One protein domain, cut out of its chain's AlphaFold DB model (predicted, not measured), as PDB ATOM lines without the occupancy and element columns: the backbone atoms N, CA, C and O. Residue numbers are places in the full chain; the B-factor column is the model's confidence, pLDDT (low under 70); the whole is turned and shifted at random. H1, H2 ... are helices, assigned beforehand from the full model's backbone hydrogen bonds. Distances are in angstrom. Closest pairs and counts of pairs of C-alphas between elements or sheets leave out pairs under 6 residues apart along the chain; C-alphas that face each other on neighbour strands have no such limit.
ATOM      1  N   GLU A 324     -22.474  40.846  34.422       65.62
ATOM      2  CA  GLU A 324     -21.710  42.009  34.893       65.62
ATOM      3  C   GLU A 324     -21.819  43.203  33.922       65.62
ATOM      4  O   GLU A 324     -22.079  44.331  34.348       65.62
ATOM      5  N   ALA A 325     -21.713  42.966  32.611       73.06
ATOM      6  CA  ALA A 325     -21.880  44.003  31.590       73.06
ATOM      7  C   ALA A 325     -23.338  44.441  31.437       73.06
ATOM      8  O   ALA A 325     -23.606  45.636  31.302       73.06
ATOM      9  N   LEU A 326     -24.290  43.516  31.577       77.94
ATOM     10  CA  LEU A 326     -25.712  43.854  31.610       77.94
ATOM     11  C   LEU A 326     -26.094  44.690  32.851       77.94
ATOM     12  O   LEU A 326     -27.006  45.517  32.776       77.94
ATOM     13  N   LEU A 327     -25.418  44.494  33.987       78.44
ATOM     14  CA  LEU A 327     -25.566  45.319  35.191       78.44
ATOM     15  C   LEU A 327     -24.972  46.714  34.980       78.44
ATOM     16  O   LEU A 327     -25.692  47.695  35.151       78.44
ATOM     17  N   VAL A 328     -23.714  46.811  34.534       81.12
ATOM     18  CA  VAL A 328     -23.060  48.100  34.237       81.12
ATOM     19  C   VAL A 328     -23.839  48.904  33.193       81.12
ATOM     20  O   VAL A 328     -23.931  50.125  33.323       81.12
ATOM     21  N   PHE A 329     -24.464  48.239  32.215       81.94
ATOM     22  CA  PHE A 329     -25.321  48.903  31.236       81.94
ATOM     23  C   PHE A 329     -26.532  49.581  31.883       81.94
ATOM     24  O   PHE A 329     -26.737  50.783  31.711       81.94
ATOM     25  N   LYS A 330     -27.295  48.838  32.694       83.06
ATOM     26  CA  LYS A 330     -28.470  49.353  33.424       83.06
ATOM     27  C   LYS A 330     -28.123  50.491  34.394       83.06
ATOM     28  O   LYS A 330     -28.974  51.332  34.660       83.06
ATOM     29  N   ASP A 331     -26.896  50.502  34.910       83.38
ATOM     30  CA  ASP A 331     -26.384  51.475  35.883       83.38
ATOM     31  C   ASP A 331     -25.928  52.813  35.264       83.38
ATOM     32  O   ASP A 331     -25.830  53.819  35.973       83.38
ATOM     33  N   LEU A 332     -25.575  52.825  33.970       84.25
ATOM     34  CA  LEU A 332     -24.948  53.975  33.299       84.25
ATOM     35  C   LEU A 332     -25.744  54.549  32.126       84.25
ATOM     36  O   LEU A 332     -25.528  55.725  31.795       84.25
ATOM     37  N   ALA A 333     -26.635  53.757  31.525       84.25
ATOM     38  CA  ALA A 333     -27.503  54.188  30.438       84.25
ATOM     39  C   ALA A 333     -28.463  55.311  30.872       84.25
ATOM     40  O   ALA A 333     -28.894  55.390  32.025       84.25
ATOM     41  N   LEU A 334     -28.803  56.182  29.925       79.44
ATOM     42  CA  LEU A 334     -29.818  57.225  30.048       79.44
ATOM     43  C   LEU A 334     -30.859  56.983  28.952       79.44
ATOM     44  O   LEU A 334     -30.499  56.822  27.792       79.44
ATOM     45  N   ASP A 335     -32.133  56.886  29.340       78.19
ATOM     46  CA  ASP A 335     -33.301  56.626  28.476       78.19
ATOM     47  C   ASP A 335     -33.249  55.377  27.562       78.19
ATOM     48  O   ASP A 335     -34.204  55.097  26.840       78.19
ATOM     49  N   GLY A 336     -32.193  54.566  27.663       77.75
ATOM     50  CA  GLY A 336     -32.001  53.325  26.910       77.75
ATOM     51  C   GLY A 336     -30.552  53.089  26.484       77.75
ATOM     52  O   GLY A 336     -30.151  51.933  26.401       77.75
ATOM     53  N   ASP A 337     -29.766  54.160  26.324       85.12
ATOM     54  CA  ASP A 337     -28.452  54.147  25.663       85.12
ATOM     55  C   ASP A 337     -27.335  54.676  26.585       85.12
ATOM     56  O   ASP A 337     -27.579  55.493  27.477       85.12
ATOM     57  N   ILE A 338     -26.080  54.268  26.372       84.56
ATOM     58  CA  ILE A 338     -24.918  54.784  27.122       84.56
ATOM     59  C   ILE A 338     -24.256  55.951  26.375       84.56
ATOM     60  O   ILE A 338     -23.761  55.751  25.267       84.56
ATOM     61  N   PRO A 339     -24.141  57.146  26.989       85.75
ATOM     62  CA  PRO A 339     -23.312  58.239  26.482       85.75
ATOM     63  C   PRO A 339     -21.833  57.867  26.290       85.75
ATOM     64  O   PRO A 339     -21.221  57.240  27.155       85.75
ATOM     65  N   ALA A 340     -21.236  58.307  25.181       80.94
ATOM     66  CA  ALA A 340     -19.861  57.981  24.802       80.94
ATOM     67  C   ALA A 340     -18.809  58.420  25.846       80.94
ATOM     68  O   ALA A 340     -17.824  57.717  26.066       80.94
ATOM     69  N   ASP A 341     -19.041  59.533  26.550       82.25
ATOM     70  CA  ASP A 341     -18.208  60.012  27.665       82.25
ATOM     71  C   ASP A 341     -18.230  59.069  28.883       82.25
ATOM     72  O   ASP A 341     -17.260  58.994  29.641       82.25
ATOM     73  N   ARG A 342     -19.303  58.283  29.044       85.19
ATOM     74  CA  ARG A 342     -19.447  57.289  30.117       85.19
ATOM     75  C   ARG A 342     -18.838  55.931  29.786       85.19
ATOM     76  O   ARG A 342     -18.715  55.115  30.694       85.19
ATOM     77  N   LEU A 343     -18.390  55.676  28.555       84.81
ATOM     78  CA  LEU A 343     -17.779  54.390  28.185       84.81
ATOM     79  C   LEU A 343     -16.504  54.092  28.989       84.81
ATOM     80  O   LEU A 343     -16.280  52.954  29.394       84.81
ATOM     81  N   LEU A 344     -15.700  55.114  29.304       84.00
ATOM     82  CA  LEU A 344     -14.520  54.960  30.165       84.00
ATOM     83  C   LEU A 344     -14.903  54.583  31.605       84.00
ATOM     84  O   LEU A 344     -14.214  53.791  32.240       84.00
ATOM     85  N   GLU A 345     -16.014  55.115  32.116       83.31
ATOM     86  CA  GLU A 345     -16.562  54.748  33.426       83.31
ATOM     87  C   GLU A 345     -17.174  53.339  33.412       83.31
ATOM     88  O   GLU A 345     -16.966  52.573  34.352       83.31
ATOM     89  N   ALA A 346     -17.846  52.953  32.325       80.62
ATOM     90  CA  ALA A 346     -18.338  51.593  32.132       80.62
ATOM     91  C   ALA A 346     -17.185  50.579  32.153       80.62
ATOM     92  O   ALA A 346     -17.230  49.616  32.915       80.62
ATOM     93  N   LEU A 347     -16.099  50.842  31.418       79.62
ATOM     94  CA  LEU A 347     -14.899  50.000  31.433       79.62
ATOM     95  C   LEU A 347     -14.272  49.899  32.836       79.62
ATOM     96  O   LEU A 347     -13.911  48.799  33.250       79.62
ATOM     97  N   ARG A 348     -14.206  50.990  33.617       78.31
ATOM     98  CA  ARG A 348     -13.741  50.924  35.022       78.31
ATOM     99  C   ARG A 348     -14.613  50.009  35.884       78.31
ATOM    100  O   ARG A 348     -14.070  49.267  36.701       78.31
ATOM    101  N   ARG A 349     -15.941  50.044  35.714       73.25
ATOM    102  CA  ARG A 349     -16.875  49.163  36.448       73.25
ATOM    103  C   ARG A 349     -16.791  47.704  36.005       73.25
ATOM    104  O   ARG A 349     -16.970  46.827  36.839       73.25
ATOM    105  N   LEU A 350     -16.420  47.458  34.749       70.25
ATOM    106  CA  LEU A 350     -16.053  46.141  34.209       70.25
ATOM    107  C   LEU A 350     -14.617  45.714  34.565       70.25
ATOM    108  O   LEU A 350     -14.046  44.830  33.932       70.25
ATOM    109  N   GLY A 351     -14.004  46.352  35.566       64.69
ATOM    110  CA  GLY A 351     -12.710  45.954  36.113       64.69
ATOM    111  C   GLY A 351     -11.482  46.415  35.323       64.69
ATOM    112  O   GLY A 351     -10.360  46.180  35.773       64.69
ATOM    113  N   TYR A 352     -11.638  47.132  34.204       72.69
ATOM    114  CA  TYR A 352     -10.512  47.753  33.497       72.69
ATOM    115  C   TYR A 352     -10.013  48.979  34.284       72.69
ATOM    116  O   TYR A 352     -10.348  50.119  33.969       72.69
ATOM    117  N   ARG A 353      -9.201  48.745  35.330       65.06
ATOM    118  CA  ARG A 353      -8.697  49.762  36.283       65.06
ATOM    119  C   ARG A 353      -8.119  51.021  35.629       65.06
ATOM    120  O   ARG A 353      -8.321  52.118  36.143       65.06
ATOM    121  N   ARG A 354      -7.411  50.867  34.508       67.81
ATOM    122  CA  ARG A 354      -6.901  51.962  33.669       67.81
ATOM    123  C   ARG A 354      -7.361  51.742  32.221       67.81
ATOM    124  O   ARG A 354      -6.655  51.067  31.470       67.81
ATOM    125  N   PRO A 355      -8.536  52.257  31.812       78.25
ATOM    126  CA  PRO A 355      -8.963  52.180  30.424       78.25
ATOM    127  C   PRO A 355      -8.041  53.038  29.549       78.25
ATOM    128  O   PRO A 355      -7.819  54.211  29.836       78.25
ATOM    129  N   ASN A 356      -7.513  52.460  28.476       81.25
ATOM    130  CA  ASN A 356      -6.811  53.181  27.430       81.25
ATOM    131  C   ASN A 356      -7.836  54.011  26.641       81.25
ATOM    132  O   ASN A 356      -8.646  53.472  25.883       81.25
ATOM    133  N   GLU A 357      -7.789  55.327  26.830       83.69
ATOM    134  CA  GLU A 357      -8.738  56.268  26.232       83.69
ATOM    135  C   GLU A 357      -8.632  56.311  24.703       83.69
ATOM    136  O   GLU A 357      -9.650  56.409  24.022       83.69
ATOM    137  N   VAL A 358      -7.425  56.147  24.149       85.62
ATOM    138  CA  VAL A 358      -7.201  56.103  22.695       85.62
ATOM    139  C   VAL A 358      -7.899  54.886  22.093       85.62
ATOM    140  O   VAL A 358      -8.611  55.017  21.104       85.62
ATOM    141  N   TRP A 359      -7.778  53.711  22.718       87.12
ATOM    142  CA  TRP A 359      -8.487  52.517  22.253       87.12
ATOM    143  C   TRP A 359      -9.999  52.634  22.364       87.12
ATOM    144  O   TRP A 359     -10.687  52.153  21.467       87.12
ATOM    145  N   ALA A 360     -10.503  53.232  23.450       84.12
ATOM    146  CA  ALA A 360     -11.928  53.482  23.611       84.12
ATOM    147  C   ALA A 360     -12.424  54.368  22.462       84.12
ATOM    148  O   ALA A 360     -13.294  53.938  21.715       84.12
ATOM    149  N   LEU A 361     -11.786  55.520  22.223       84.56
ATOM    150  CA  LEU A 361     -12.107  56.418  21.109       84.56
ATOM    151  C   LEU A 361     -12.010  55.726  19.735       84.56
ATOM    152  O   LEU A 361     -12.912  55.874  18.915       84.56
ATOM    153  N   GLU A 362     -10.971  54.920  19.486       84.25
ATOM    154  CA  GLU A 362     -10.805  54.127  18.254       84.25
ATOM    155  C   GLU A 362     -11.898  53.066  18.040       84.25
ATOM    156  O   GLU A 362     -12.138  52.661  16.901       84.25
ATOM    157  N   ILE A 363     -12.514  52.553  19.111       85.25
ATOM    158  CA  ILE A 363     -13.603  51.569  19.032       85.25
ATOM    159  C   ILE A 363     -14.947  52.298  18.936       85.25
ATOM    160  O   ILE A 363     -15.729  51.979  18.048       85.25
ATOM    161  N   THR A 364     -15.185  53.337  19.743       84.44
ATOM    162  CA  THR A 364     -16.362  54.221  19.642       84.44
ATOM    163  C   THR A 364     -16.501  54.817  18.237       84.44
ATOM    164  O   THR A 364     -17.604  54.884  17.703       84.44
ATOM    165  N   ALA A 365     -15.387  55.169  17.583       82.69
ATOM    166  CA  ALA A 365     -15.370  55.682  16.212       82.69
ATOM    167  C   ALA A 365     -15.893  54.694  15.146       82.69
ATOM    168  O   ALA A 365     -16.167  55.118  14.024       82.69
ATOM    169  N   ARG A 366     -16.053  53.400  15.469       82.88
ATOM    170  CA  ARG A 366     -16.673  52.405  14.575       82.88
ATOM    171  C   ARG A 366     -18.191  52.576  14.478       82.88
ATOM    172  O   ARG A 366     -18.752  52.317  13.421       82.88
ATOM    173  N   PHE A 367     -18.839  53.074  15.532       80.50
ATOM    174  CA  PHE A 367     -20.298  53.238  15.630       80.50
ATOM    175  C   PHE A 367     -20.790  54.561  15.002       80.50
ATOM    176  O   PHE A 367     -21.620  55.276  15.559       80.50
ATOM    177  N   GLU A 368     -20.225  54.910  13.841       63.44
ATOM    178  CA  GLU A 368     -20.637  56.017  12.957       63.44
ATOM    179  C   GLU A 368     -20.869  57.386  13.638       63.44
ATOM    180  O   GLU A 368     -21.733  58.167  13.242       63.44
ATOM    181  N   GLY A 369     -20.061  57.717  14.652       59.59
ATOM    182  CA  GLY A 369     -20.016  59.060  15.244       59.59
ATOM    183  C   GLY A 369     -21.209  59.437  16.129       59.59
ATOM    184  O   GLY A 369     -21.417  60.626  16.388       59.59
ATOM    185  N   ARG A 370     -21.991  58.462  16.606       63.53
ATOM    186  CA  ARG A 370     -23.082  58.707  17.563       63.53
ATOM    187  C   ARG A 370     -22.540  59.087  18.947       63.53
ATOM    188  O   ARG A 370     -21.500  58.600  19.381       63.53
ATOM    189  N   SER A 371     -23.273  59.940  19.665       70.44
ATOM    190  CA  SER A 371     -22.950  60.342  21.045       70.44
ATOM    191  C   SER A 371     -23.396  59.332  22.108       70.44
ATOM    192  O   SER A 371     -23.008  59.473  23.268       70.44
ATOM    193  N   HIS A 372     -24.195  58.332  21.726       81.31
ATOM    194  CA  HIS A 372     -24.719  57.278  22.593       81.31
ATOM    195  C   HIS A 372     -24.668  55.931  21.857       81.31
ATOM    196  O   HIS A 372     -24.799  55.911  20.631       81.31
ATOM    197  N   LEU A 373     -24.459  54.842  22.600       83.94
ATOM    198  CA  LEU A 373     -24.465  53.458  22.110       83.94
ATOM    199  C   LEU A 373     -25.659  52.719  22.720       83.94
ATOM    200  O   LEU A 373     -25.886  52.833  23.930       83.94
ATOM    201  N   ASP A 374     -26.374  51.942  21.909       85.69
ATOM    202  CA  ASP A 374     -27.447  51.076  22.406       85.69
ATOM    203  C   ASP A 374     -26.895  49.835  23.149       85.69
ATOM    204  O   ASP A 374     -25.689  49.703  23.393       85.69
ATOM    205  N   ARG A 375     -27.776  48.914  23.569       82.69
ATOM    206  CA  ARG A 375     -27.362  47.695  24.288       82.69
ATOM    207  C   ARG A 375     -26.451  46.786  23.439       82.69
ATOM    208  O   ARG A 375     -25.349  46.510  23.915       82.69
ATOM    209  N   PRO A 376     -26.848  46.312  22.240       83.56
ATOM    210  CA  PRO A 376     -25.946  45.607  21.323       83.56
ATOM    211  C   PRO A 376     -24.607  46.318  21.078       83.56
ATOM    212  O   PRO A 376     -23.555  45.696  21.222       83.56
ATOM    213  N   GLU A 377     -24.630  47.615  20.769       85.00
ATOM    214  CA  GLU A 377     -23.436  48.404  20.443       85.00
ATOM    215  C   GLU A 377     -22.492  48.534  21.643       85.00
ATOM    216  O   GLU A 377     -21.272  48.479  21.483       85.00
ATOM    217  N   PHE A 378     -23.026  48.626  22.866       83.88
ATOM    218  CA  PHE A 378     -22.211  48.573  24.078       83.88
ATOM    219  C   PHE A 378     -21.531  47.213  24.283       83.88
ATOM    220  O   PHE A 378     -20.355  47.185  24.650       83.88
ATOM    221  N   PHE A 379     -22.218  46.091  24.044       82.88
ATOM    222  CA  PHE A 379     -21.584  44.771  24.141       82.88
ATOM    223  C   PHE A 379     -20.486  44.600  23.081       82.88
ATOM    224  O   PHE A 379     -19.372  44.210  23.431       82.88
ATOM    225  N   GLU A 380     -20.731  44.993  21.823       83.12
ATOM    226  CA  GLU A 380     -19.701  44.974  20.771       83.12
ATOM    227  C   GLU A 380     -18.505  45.878  21.127       83.12
ATOM    228  O   GLU A 380     -17.348  45.486  20.950       83.12
ATOM    229  N   PHE A 381     -18.756  47.065  21.693       85.81
ATOM    230  CA  PHE A 381     -17.710  47.947  22.213       85.81
ATOM    231  C   PHE A 381     -16.878  47.261  23.309       85.81
ATOM    232  O   PHE A 381     -15.646  47.306  23.258       85.81
ATOM    233  N   VAL A 382     -17.524  46.609  24.284       81.81
ATOM    234  CA  VAL A 382     -16.852  45.908  25.391       81.81
ATOM    235  C   VAL A 382     -16.018  44.731  24.882       81.81
ATOM    236  O   VAL A 382     -14.870  44.593  25.309       81.81
ATOM    237  N   ASP A 383     -16.524  43.927  23.947       77.81
ATOM    238  CA  ASP A 383     -15.784  42.782  23.402       77.81
ATOM    239  C   ASP A 383     -14.618  43.201  22.501       77.81
ATOM    240  O   ASP A 383     -13.504  42.686  22.655       77.81
ATOM    241  N   ALA A 384     -14.806  44.201  21.633       80.12
ATOM    242  CA  ALA A 384     -13.718  44.778  20.839       80.12
ATOM    243  C   ALA A 384     -12.633  45.419  21.725       80.12
ATOM    244  O   ALA A 384     -11.440  45.380  21.400       80.12
ATOM    245  N   TYR A 385     -13.026  45.990  22.869       83.00
ATOM    246  CA  TYR A 385     -12.096  46.523  23.860       83.00
ATOM    247  C   TYR A 385     -11.346  45.397  24.586       83.00
ATOM    248  O   TYR A 385     -10.118  45.441  24.713       83.00
ATOM    249  N   ALA A 386     -12.063  44.349  24.997       75.38
ATOM    250  CA  ALA A 386     -11.500  43.161  25.623       75.38
ATOM    251  C   ALA A 386     -10.505  42.442  24.695       75.38
ATOM    252  O   ALA A 386      -9.460  41.980  25.153       75.38
ATOM    253  N   GLU A 387     -10.770  42.372  23.389       76.69
ATOM    254  CA  GLU A 387      -9.843  41.806  22.402       76.69
ATOM    255  C   GLU A 387      -8.545  42.621  22.284       76.69
ATOM    256  O   GLU A 387      -7.457  42.037  22.379       76.69
ATOM    257  N   LYS A 388      -8.617  43.959  22.165       78.56
ATOM    258  CA  LYS A 388      -7.413  44.819  22.190       78.56
ATOM    259  C   LYS A 388      -6.616  44.639  23.484       78.56
ATOM    260  O   LYS A 388      -5.398  44.465  23.435       78.56
ATOM    261  N   PHE A 389      -7.296  44.611  24.632       77.94
ATOM    262  CA  PHE A 389      -6.664  44.437  25.942       77.94
ATOM    263  C   PHE A 389      -5.966  43.075  26.079       77.94
ATOM    264  O   PHE A 389      -4.777  43.023  26.406       77.94
ATOM    265  N   ARG A 390      -6.654  41.972  25.745       70.75
ATOM    266  CA  ARG A 390      -6.073  40.613  25.702       70.75
ATOM    267  C   ARG A 390      -4.868  40.547  24.754       70.75
ATOM    268  O   ARG A 390      -3.900  39.853  25.055       70.75
ATOM    269  N   THR A 391      -4.910  41.266  23.632       77.38
ATOM    270  CA  THR A 391      -3.829  41.292  22.632       77.38
ATOM    271  C   THR A 391      -2.594  42.038  23.137       77.38
ATOM    272  O   THR A 391      -1.497  41.490  23.045       77.38
ATOM    273  N   LEU A 392      -2.745  43.212  23.764       78.81
ATOM    274  CA  LEU A 392      -1.613  43.903  24.399       78.81
ATOM    275  C   LEU A 392      -1.006  43.070  25.532       78.81
ATOM    276  O   LEU A 392       0.213  42.975  25.625       78.81
ATOM    277  N   MET A 393      -1.828  42.445  26.381       71.88
ATOM    278  CA  MET A 393      -1.316  41.634  27.493       71.88
ATOM    279  C   MET A 393      -0.586  40.373  27.003       71.88
ATOM    280  O   MET A 393       0.441  40.009  27.570       71.88
ATOM    281  N   ARG A 394      -1.037  39.754  25.899       72.44
ATOM    282  CA  ARG A 394      -0.271  38.712  25.186       72.44
ATOM    283  C   ARG A 394       1.060  39.246  24.654       72.44
ATOM    284  O   ARG A 394       2.074  38.577  24.821       72.44
ATOM    285  N   GLN A 395       1.067  40.431  24.042       75.88
ATOM    286  CA  GLN A 395       2.287  41.033  23.500       75.88
ATOM    287  C   GLN A 395       3.303  41.352  24.604       75.88
ATOM    288  O   GLN A 395       4.438  40.912  24.500       75.88
ATOM    289  N   LYS A 396       2.895  42.007  25.700       72.38
ATOM    290  CA  LYS A 396       3.786  42.293  26.838       72.38
ATOM    291  C   LYS A 396       4.401  41.017  27.419       72.38
ATOM    292  O   LYS A 396       5.604  40.973  27.659       72.38
ATOM    293  N   VAL A 397       3.598  39.962  27.587       67.56
ATOM    294  CA  VAL A 397       4.077  38.631  28.003       67.56
ATOM    295  C   VAL A 397       5.147  38.091  27.041       67.56
ATOM    296  O   VAL A 397       6.183  37.628  27.508       67.56
ATOM    297  N   LEU A 398       4.943  38.204  25.725       69.25
ATOM    298  CA  LEU A 398       5.914  37.788  24.701       69.25
ATOM    299  C   LEU A 398       7.180  38.665  24.660       69.25
ATOM    300  O   LEU A 398       8.265  38.138  24.439       69.25
ATOM    301  N   ASP A 399       7.066  39.973  24.904       68.50
ATOM    302  CA  ASP A 399       8.199  40.914  24.912       68.50
ATOM    303  C   ASP A 399       9.181  40.649  26.075       68.50
ATOM    304  O   ASP A 399      10.343  41.067  26.026       68.50
ATOM    305  N   VAL A 400       8.727  39.959  27.132       66.56
ATOM    306  CA  VAL A 400       9.548  39.585  28.297       66.56
ATOM    307  C   VAL A 400       9.899  38.090  28.324       66.56
ATOM    308  O   VAL A 400      10.956  37.752  28.857       66.56
ATOM    309  N   ASP A 401       9.096  37.210  27.713       66.88
ATOM    310  CA  ASP A 401       9.387  35.776  27.561       66.88
ATOM    311  C   ASP A 401      10.592  35.523  26.634       66.88
ATOM    312  O   ASP A 401      10.476  35.285  25.429       66.88
ATOM    313  N   LYS A 402      11.788  35.491  27.229       60.72
ATOM    314  CA  LYS A 402      13.036  35.146  26.533       60.72
ATOM    315  C   LYS A 402      13.162  33.659  26.187       60.72
ATOM    316  O   LYS A 402      14.127  33.283  25.522       60.72
ATOM    317  N   SER A 403      12.240  32.816  26.651       57.31
ATOM    318  CA  SER A 403      12.224  31.374  26.382       57.31
ATOM    319  C   SER A 403      11.431  31.007  25.122       57.31
ATOM    320  O   SER A 403      11.644  29.928  24.569       57.31
ATOM    321  N   GLY A 404      10.550  31.897  24.649       57.66
ATOM    322  CA  GLY A 404       9.699  31.666  23.478       57.66
ATOM    323  C   GLY A 404       8.630  30.590  23.701       57.66
ATOM    324  O   GLY A 404       8.235  29.912  22.753       57.66
ATOM    325  N   THR A 405       8.186  30.398  24.946       58.47
ATOM    326  CA  THR A 405       7.194  29.379  25.337       58.47
ATOM    327  C   THR A 405       5.755  29.906  25.371       58.47
ATOM    328  O   THR A 405       4.813  29.124  25.522       58.47
ATOM    329  N   GLY A 406       5.565  31.222  25.230       58.41
ATOM    330  CA  GLY A 406       4.285  31.909  25.404       58.41
ATOM    331  C   GLY A 406       3.870  32.045  26.872       58.41
ATOM    332  O   GLY A 406       2.675  32.175  27.154       58.41
ATOM    333  N   ARG A 407       4.821  31.950  27.813       62.25
ATOM    334  CA  ARG A 407       4.582  31.946  29.267       62.25
ATOM    335  C   ARG A 407       5.700  32.673  30.012       62.25
ATOM    336  O   ARG A 407       6.847  32.661  29.585       62.25
ATOM    337  N   VAL A 408       5.364  33.265  31.155       65.56
ATOM    338  CA  VAL A 408       6.302  34.055  31.974       65.56
ATOM    339  C   VAL A 408       6.833  33.215  33.136       65.56
ATOM    340  O   VAL A 408       6.041  32.554  33.813       65.56
ATOM    341  N   SER A 409       8.137  33.271  33.424       66.00
ATOM    342  CA  SER A 409       8.681  32.705  34.667       66.00
ATOM    343  C   SER A 409       8.472  33.635  35.871       66.00
ATOM    344  O   SER A 409       8.381  34.858  35.730       66.00
ATOM    345  N   ALA A 410       8.494  33.090  37.091       65.62
ATOM    346  CA  ALA A 410       8.418  33.900  38.313       65.62
ATOM    347  C   ALA A 410       9.494  35.016  38.377       65.62
ATOM    348  O   ALA A 410       9.241  36.098  38.902       65.62
ATOM    349  N   SER A 411      10.664  34.794  37.760       66.50
ATOM    350  CA  SER A 411      11.788  35.749  37.695       66.50
ATOM    351  C   SER A 411      11.586  36.938  36.733       66.50
ATOM    352  O   SER A 411      12.370  37.896  36.715       66.50
ATOM    353  N   GLU A 412      10.548  36.886  35.899       71.44
ATOM    354  CA  GLU A 412      10.272  37.859  34.838       71.44
ATOM    355  C   GLU A 412       9.081  38.771  35.165       71.44
ATOM    356  O   GLU A 412       9.067  39.932  34.747       71.44
ATOM    357  N   LEU A 413       8.161  38.318  36.020       74.06
ATOM    358  CA  LEU A 413       7.042  39.113  36.544       74.06
ATOM    359  C   LEU A 413       7.458  40.462  37.161       74.06
ATOM    360  O   LEU A 413       6.772  41.448  36.878       74.06
ATOM    361  N   PRO A 414       8.581  40.594  37.909       73.50
ATOM    362  CA  PRO A 414       9.024  41.897  38.404       73.50
ATOM    363  C   PRO A 414       9.258  42.928  37.296       73.50
ATOM    364  O   PRO A 414       9.135  44.125  37.537       73.50
ATOM    365  N   LYS A 415       9.607  42.494  36.078       72.25
ATOM    366  CA  LYS A 415       9.847  43.380  34.926       72.25
ATOM    367  C   LYS A 415       8.527  43.791  34.271       72.25
ATOM    368  O   LYS A 415       8.351  44.975  34.004       72.25
ATOM    369  N   LEU A 416       7.588  42.856  34.101       72.75
ATOM    370  CA  LEU A 416       6.245  43.139  33.575       72.75
ATOM    371  C   LEU A 416       5.439  44.072  34.484       72.75
ATOM    372  O   LEU A 416       4.904  45.072  34.023       72.75
ATOM    373  N   LEU A 417       5.395  43.801  35.790       74.00
ATOM    374  CA  LEU A 417       4.662  44.645  36.741       74.00
ATOM    375  C   LEU A 417       5.240  46.074  36.790       74.00
ATOM    376  O   LEU A 417       4.482  47.043  36.808       74.00
ATOM    377  N   ARG A 418       6.568  46.226  36.662       75.00
ATOM    378  CA  ARG A 418       7.211  47.545  36.506       75.00
ATOM    379  C   ARG A 418       6.848  48.241  35.183       75.00
ATOM    380  O   ARG A 418       6.754  49.465  35.173       75.00
ATOM    381  N   GLN A 419       6.553  47.510  34.102       72.00
ATOM    382  CA  GLN A 419       6.000  48.083  32.858       72.00
ATOM    383  C   GLN A 419       4.527  48.524  32.986       72.00
ATOM    384  O   GLN A 419       4.102  49.409  32.246       72.00
ATOM    385  N   GLU A 420       3.756  47.982  33.937       69.25
ATOM    386  CA  GLU A 420       2.431  48.516  34.314       69.25
ATOM    387  C   GLU A 420       2.517  49.705  35.294       69.25
ATOM    388  O   GLU A 420       1.494  50.256  35.714       69.25
ATOM    389  N   GLY A 421       3.725  50.128  35.681       66.56
ATOM    390  CA  GLY A 421       3.931  51.168  36.691       66.56
ATOM    391  C   GLY A 421       3.611  50.704  38.115       66.56
ATOM    392  O   GLY A 421       3.182  51.515  38.935       66.56
ATOM    393  N   VAL A 422       3.787  49.411  38.404       69.88
ATOM    394  CA  VAL A 422       3.752  48.855  39.761       69.88
ATOM    395  C   VAL A 422       5.183  48.594  40.223       69.88
ATOM    396  O   VAL A 422       5.894  47.765  39.649       69.88
ATOM    397  N   THR A 423       5.613  49.282  41.280       69.00
ATOM    398  CA  THR A 423       6.852  48.933  41.982       69.00
ATOM    399  C   THR A 423       6.705  47.545  42.580       69.00
ATOM    400  O   THR A 423       5.743  47.268  43.289       69.00
ATOM    401  N   THR A 424       7.670  46.679  42.292       69.88
ATOM    402  CA  THR A 424       7.726  45.312  42.799       69.88
ATOM    403  C   THR A 424       8.787  45.203  43.888       69.88
ATOM    404  O   THR A 424       9.940  44.916  43.562       69.88
ATOM    405  N   PRO A 425       8.438  45.445  45.170       68.25
ATOM    406  CA  PRO A 425       9.290  45.003  46.263       68.25
ATOM    407  C   PRO A 425       9.456  43.471  46.196       68.25
ATOM    408  O   PRO A 425       8.557  42.772  45.701       68.25
ATOM    409  N   PRO A 426      10.586  42.916  46.665       65.50
ATOM    410  CA  PRO A 426      10.754  41.472  46.778       65.50
ATOM    411  C   PRO A 426       9.669  40.848  47.672       65.50
ATOM    412  O   PRO A 426       9.017  41.529  48.457       65.50
ATOM    413  N   GLY A 427       9.405  39.553  47.507       71.12
ATOM    414  CA  GLY A 427       8.299  38.875  48.193       71.12
ATOM    415  C   GLY A 427       6.902  39.163  47.618       71.12
ATOM    416  O   GLY A 427       6.080  38.253  47.616       71.12
ATOM    417  N   LEU A 428       6.622  40.335  47.021       78.94
ATOM    418  CA  LEU A 428       5.300  40.624  46.418       78.94
ATOM    419  C   LEU A 428       4.898  39.600  45.350       78.94
ATOM    420  O   LEU A 428       3.747  39.180  45.285       78.94
ATOM    421  N   VAL A 429       5.839  39.182  44.502       76.38
ATOM    422  CA  VAL A 429       5.559  38.168  43.474       76.38
ATOM    423  C   VAL A 429       5.225  36.812  44.106       76.38
ATOM    424  O   VAL A 429       4.370  36.100  43.589       76.38
ATOM    425  N   GLU A 430       5.834  36.474  45.244       77.56
ATOM    426  CA  GLU A 430       5.549  35.234  45.971       77.56
ATOM    427  C   GLU A 430       4.216  35.306  46.729       77.56
ATOM    428  O   GLU A 430       3.472  34.329  46.706       77.56
ATOM    429  N   ASP A 431       3.868  36.454  47.324       82.69
ATOM    430  CA  ASP A 431       2.542  36.741  47.903       82.69
ATOM    431  C   ASP A 431       1.444  36.531  46.847       82.69
ATOM    432  O   ASP A 431       0.552  35.702  47.021       82.69
ATOM    433  N   LEU A 432       1.584  37.176  45.683       80.25
ATOM    434  CA  LEU A 432       0.638  37.065  44.568       80.25
ATOM    435  C   LEU A 432       0.540  35.636  43.996       80.25
ATOM    436  O   LEU A 432      -0.554  35.203  43.636       80.25
ATOM    437  N   ILE A 433       1.641  34.874  43.924       77.69
ATOM    438  CA  ILE A 433       1.613  33.449  43.524       77.69
ATOM    439  C   ILE A 433       0.921  32.588  44.596       77.69
ATOM    440  O   ILE A 433       0.202  31.638  44.271       77.69
ATOM    441  N   ASN A 434       1.092  32.921  45.878       78.94
ATOM    442  CA  ASN A 434       0.509  32.194  47.005       78.94
ATOM    443  C   ASN A 434      -0.978  32.480  47.259       78.94
ATOM    444  O   ASN A 434      -1.561  31.860  48.153       78.94
ATOM    445  N   GLU A 435      -1.626  33.328  46.465       76.81
ATOM    446  CA  GLU A 435      -3.080  33.523  46.528       76.81
ATOM    447  C   GLU A 435      -3.869  32.613  45.578       76.81
ATOM    448  O   GLU A 435      -5.051  32.366  45.819       76.81
ATOM    449  N   PHE A 436      -3.230  32.036  44.558       75.06
ATOM    450  CA  PHE A 436      -3.887  31.074  43.665       75.06
ATOM    451  C   PHE A 436      -4.217  29.748  44.381       75.06
ATOM    452  O   PHE A 436      -3.538  29.366  45.348       75.06
ATOM    453  N   PRO A 437      -5.224  28.985  43.915       72.00
ATOM    454  CA  PRO A 437      -5.483  27.628  44.391       72.00
ATOM    455  C   PRO A 437      -4.256  26.711  44.255       72.00
ATOM    456  O   PRO A 437      -3.437  26.860  43.348       72.00
ATOM    457  N   ALA A 438      -4.122  25.714  45.136       62.53
ATOM    458  CA  ALA A 438      -2.976  24.795  45.114       62.53
ATOM    459  C   ALA A 438      -2.851  23.999  43.792       62.53
ATOM    460  O   ALA A 438      -1.744  23.654  43.380       62.53
ATOM    461  N   SER A 439      -3.972  23.769  43.101       57.34
ATOM    462  CA  SER A 439      -4.041  23.202  41.747       57.34
ATOM    463  C   SER A 439      -3.332  24.053  40.690       57.34
ATOM    464  O   SER A 439      -2.760  23.505  39.754       57.34
ATOM    465  N   GLU A 440      -3.325  25.376  40.848       59.66
ATOM    466  CA  GLU A 440      -2.698  26.324  39.918       59.66
ATOM    467  C   GLU A 440      -1.273  26.694  40.340       59.66
ATOM    468  O   GLU A 440      -0.407  26.904  39.487       59.66
ATOM    469  N   ARG A 441      -0.966  26.653  41.645       58.81
ATOM    470  CA  ARG A 441       0.425  26.728  42.131       58.81
ATOM    471  C   ARG A 441       1.292  25.582  41.609       58.81
ATOM    472  O   ARG A 441       2.489  25.773  41.423       58.81
ATOM    473  N   ALA A 442       0.711  24.425  41.287       46.56
ATOM    474  CA  ALA A 442       1.432  23.336  40.620       46.56
ATOM    475  C   ALA A 442       2.016  23.742  39.244       46.56
ATOM    476  O   ALA A 442       2.973  23.128  38.778       46.56
ATOM    477  N   THR A 443       1.487  24.798  38.614       49.50
ATOM    478  CA  THR A 443       2.019  25.396  37.375       49.50
ATOM    479  C   THR A 443       2.941  26.607  37.585       49.50
ATOM    480  O   THR A 443       3.395  27.174  36.595       49.50
ATOM    481  N   ALA A 444       3.283  26.992  38.824       48.00
ATOM    482  CA  ALA A 444       3.900  28.290  39.162       48.00
ATOM    483  C   ALA A 444       5.263  28.624  38.509       48.00
ATOM    484  O   ALA A 444       5.661  29.787  38.517       48.00
ATOM    485  N   ASN A 445       5.960  27.665  37.886       51.75
ATOM    486  CA  ASN A 445       7.115  27.979  37.031       51.75
ATOM    487  C   ASN A 445       6.731  28.746  35.746       51.75
ATOM    488  O   ASN A 445       7.613  29.330  35.121       51.75
ATOM    489  N   TRP A 446       5.457  28.718  35.336       58.47
ATOM    490  CA  TRP A 446       4.998  29.170  34.022       58.47
ATOM    491  C   TRP A 446       3.607  29.819  34.074       58.47
ATOM    492  O   TRP A 446       2.586  29.139  33.934       58.47
ATOM    493  N   ILE A 447       3.567  31.140  34.209       64.88
ATOM    494  CA  ILE A 447       2.328  31.911  34.363       64.88
ATOM    495  C   ILE A 447       1.738  32.317  33.009       64.88
ATOM    496  O   ILE A 447       2.436  32.803  32.114       64.88
ATOM    497  N   GLY A 448       0.432  32.072  32.861       65.88
ATOM    498  CA  GLY A 448      -0.352  32.420  31.675       65.88
ATOM    499  C   GLY A 448      -0.969  33.820  31.745       65.88
ATOM    500  O   GLY A 448      -1.063  34.427  32.809       65.88
ATOM    501  N   VAL A 449      -1.453  34.328  30.606       65.50
ATOM    502  CA  VAL A 449      -1.959  35.713  30.477       65.50
ATOM    503  C   VAL A 449      -3.117  36.028  31.439       65.50
ATOM    504  O   VAL A 449      -3.155  37.121  31.994       65.50
ATOM    505  N   ALA A 450      -4.034  35.084  31.686       66.38
ATOM    506  CA  ALA A 450      -5.142  35.279  32.630       66.38
ATOM    507  C   ALA A 450      -4.649  35.443  34.081       66.38
ATOM    508  O   ALA A 450      -5.024  36.396  34.762       66.38
ATOM    509  N   GLN A 451      -3.733  34.569  34.514       71.25
ATOM    510  CA  GLN A 451      -3.079  34.652  35.823       71.25
ATOM    511  C   GLN A 451      -2.271  35.951  35.956       71.25
ATOM    512  O   GLN A 451      -2.380  36.627  36.972       71.25
ATOM    513  N   PHE A 452      -1.535  36.363  34.915       73.19
ATOM    514  CA  PHE A 452      -0.818  37.642  34.909       73.19
ATOM    515  C   PHE A 452      -1.757  38.851  35.066       73.19
ATOM    516  O   PHE A 452      -1.460  39.746  35.855       73.19
ATOM    517  N   ILE A 453      -2.909  38.871  34.381       70.81
ATOM    518  CA  ILE A 453      -3.919  39.934  34.541       70.81
ATOM    519  C   ILE A 453      -4.443  39.969  35.985       70.81
ATOM    520  O   ILE A 453      -4.526  41.046  36.572       70.81
ATOM    521  N   GLN A 454      -4.735  38.813  36.587       73.31
ATOM    522  CA  GLN A 454      -5.178  38.733  37.983       73.31
ATOM    523  C   GLN A 454      -4.095  39.200  38.971       73.31
ATOM    524  O   GLN A 454      -4.392  39.999  39.857       73.31
ATOM    525  N   MET A 455      -2.839  38.776  38.793       74.00
ATOM    526  CA  MET A 455      -1.703  39.247  39.601       74.00
ATOM    527  C   MET A 455      -1.496  40.758  39.469       74.00
ATOM    528  O   MET A 455      -1.277  41.429  40.470       74.00
ATOM    529  N   SER A 456      -1.582  41.294  38.250       73.69
ATOM    530  CA  SER A 456      -1.434  42.727  37.980       73.69
ATOM    531  C   SER A 456      -2.557  43.539  38.629       73.69
ATOM    532  O   SER A 456      -2.281  44.520  39.316       73.69
ATOM    533  N   ASN A 457      -3.811  43.085  38.520       74.81
ATOM    534  CA  ASN A 457      -4.949  43.717  39.189       74.81
ATOM    535  C   ASN A 457      -4.792  43.705  40.718       74.81
ATOM    536  O   ASN A 457      -4.936  44.754  41.337       74.81
ATOM    537  N   HIS A 458      -4.421  42.573  41.325       78.88
ATOM    538  CA  HIS A 458      -4.156  42.503  42.769       78.88
ATOM    539  C   HIS A 458      -2.994  43.414  43.188       78.88
ATOM    540  O   HIS A 458      -3.094  44.112  44.192       78.88
ATOM    541  N   ALA A 459      -1.913  43.472  42.407       77.31
ATOM    542  CA  ALA A 459      -0.774  44.343  42.695       77.31
ATOM    543  C   ALA A 459      -1.128  45.841  42.577       77.31
ATOM    544  O   ALA A 459      -0.652  46.647  43.378       77.31
ATOM    545  N   ILE A 460      -1.980  46.218  41.617       75.12
ATOM    546  CA  ILE A 460      -2.505  47.585  41.454       75.12
ATOM    547  C   ILE A 460      -3.444  47.946  42.611       75.12
ATOM    548  O   ILE A 460      -3.277  49.005  43.213       75.12
ATOM    549  N   ASP A 461      -4.382  47.064  42.957       75.25
ATOM    550  CA  ASP A 461      -5.354  47.261  44.043       75.25
ATOM    551  C   ASP A 461      -4.683  47.394  45.419       75.25
ATOM    552  O   ASP A 461      -5.204  48.072  46.305       75.25
TER     553      ASP A 461
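What this domain is: This is residues 324 to 461 of the 979 residues of the protein "Hypothetical protein" of Alexandrium monilatum (UniProt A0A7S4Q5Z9). One long helix, H4, joins two lobes like the bar of a dumbbell: H1, H2 and H3 gather beside its first half, while H5, H6 and H8 cluster at its other end, with little H7 farthest out. The printed part has 138 residues with eight named helices, H1 to H8 along the chain, and no named strand, all helix in class. It is only just loose, close to compact, with a radius of gyration of the C-alphas of 17.4 A, and elongated, spanning 49 by 26 by 26 A.

How they stand to each other: H4, residues 375 to 400, is the hub, touching four helices. H3, residues 357 to 364, forms a helical hairpin with it at a steep tilt of 43 degrees, the C-alphas of Ile 363 and Phe 381 closest at 6.3 A. H1, residues 324 to 332, only just touches residues 375 to 379 of H4, with 3 pairs of C-alphas within 8 A, closest Phe 329 and Arg 375, 7.3 A. H2, residues 340 to 349, touches H1, closest C-alphas Val 328 and Ala 346, 6.2 A. H8, residues 449 to 461, touches H4 about perpendicular at 84 degrees, closest C-alphas Arg 394 and Val 449, 6.3 A. H5, residues 413 to 419, touches H4, closest C-alphas Val 400 and Leu 416, 7.2 A. H6, residues 428 to 433, touches H8, closest C-alphas Leu 432 and Met 455, 5.9 A. H7, residues 438 to 441, touches no helix. Every O i to N i+4 pair is within hydrogen-bond range in H1, H3, H4, H5, H6 and H8, and 4 of 6 in H2; H7 is too short for one.

Where its parts are: H4 runs 38.0 A from C-alpha 375 at (-27.362, 47.695, 24.288) to C-alpha 400 at (9.548, 39.585, 28.297). H8 measures 18.1 A, ending at C-alpha 461 (-5.354, 47.261, 44.043).

The domain as a whole: The C-alphas farthest apart, Asp 335 and Ser 403, are 52.1 A apart. The printed part has no cut; the link from H4 to H5 is long. Mean pLDDT of the printed part is 74.0, with residues 397 to 411 and 438 to 450 among those under 70.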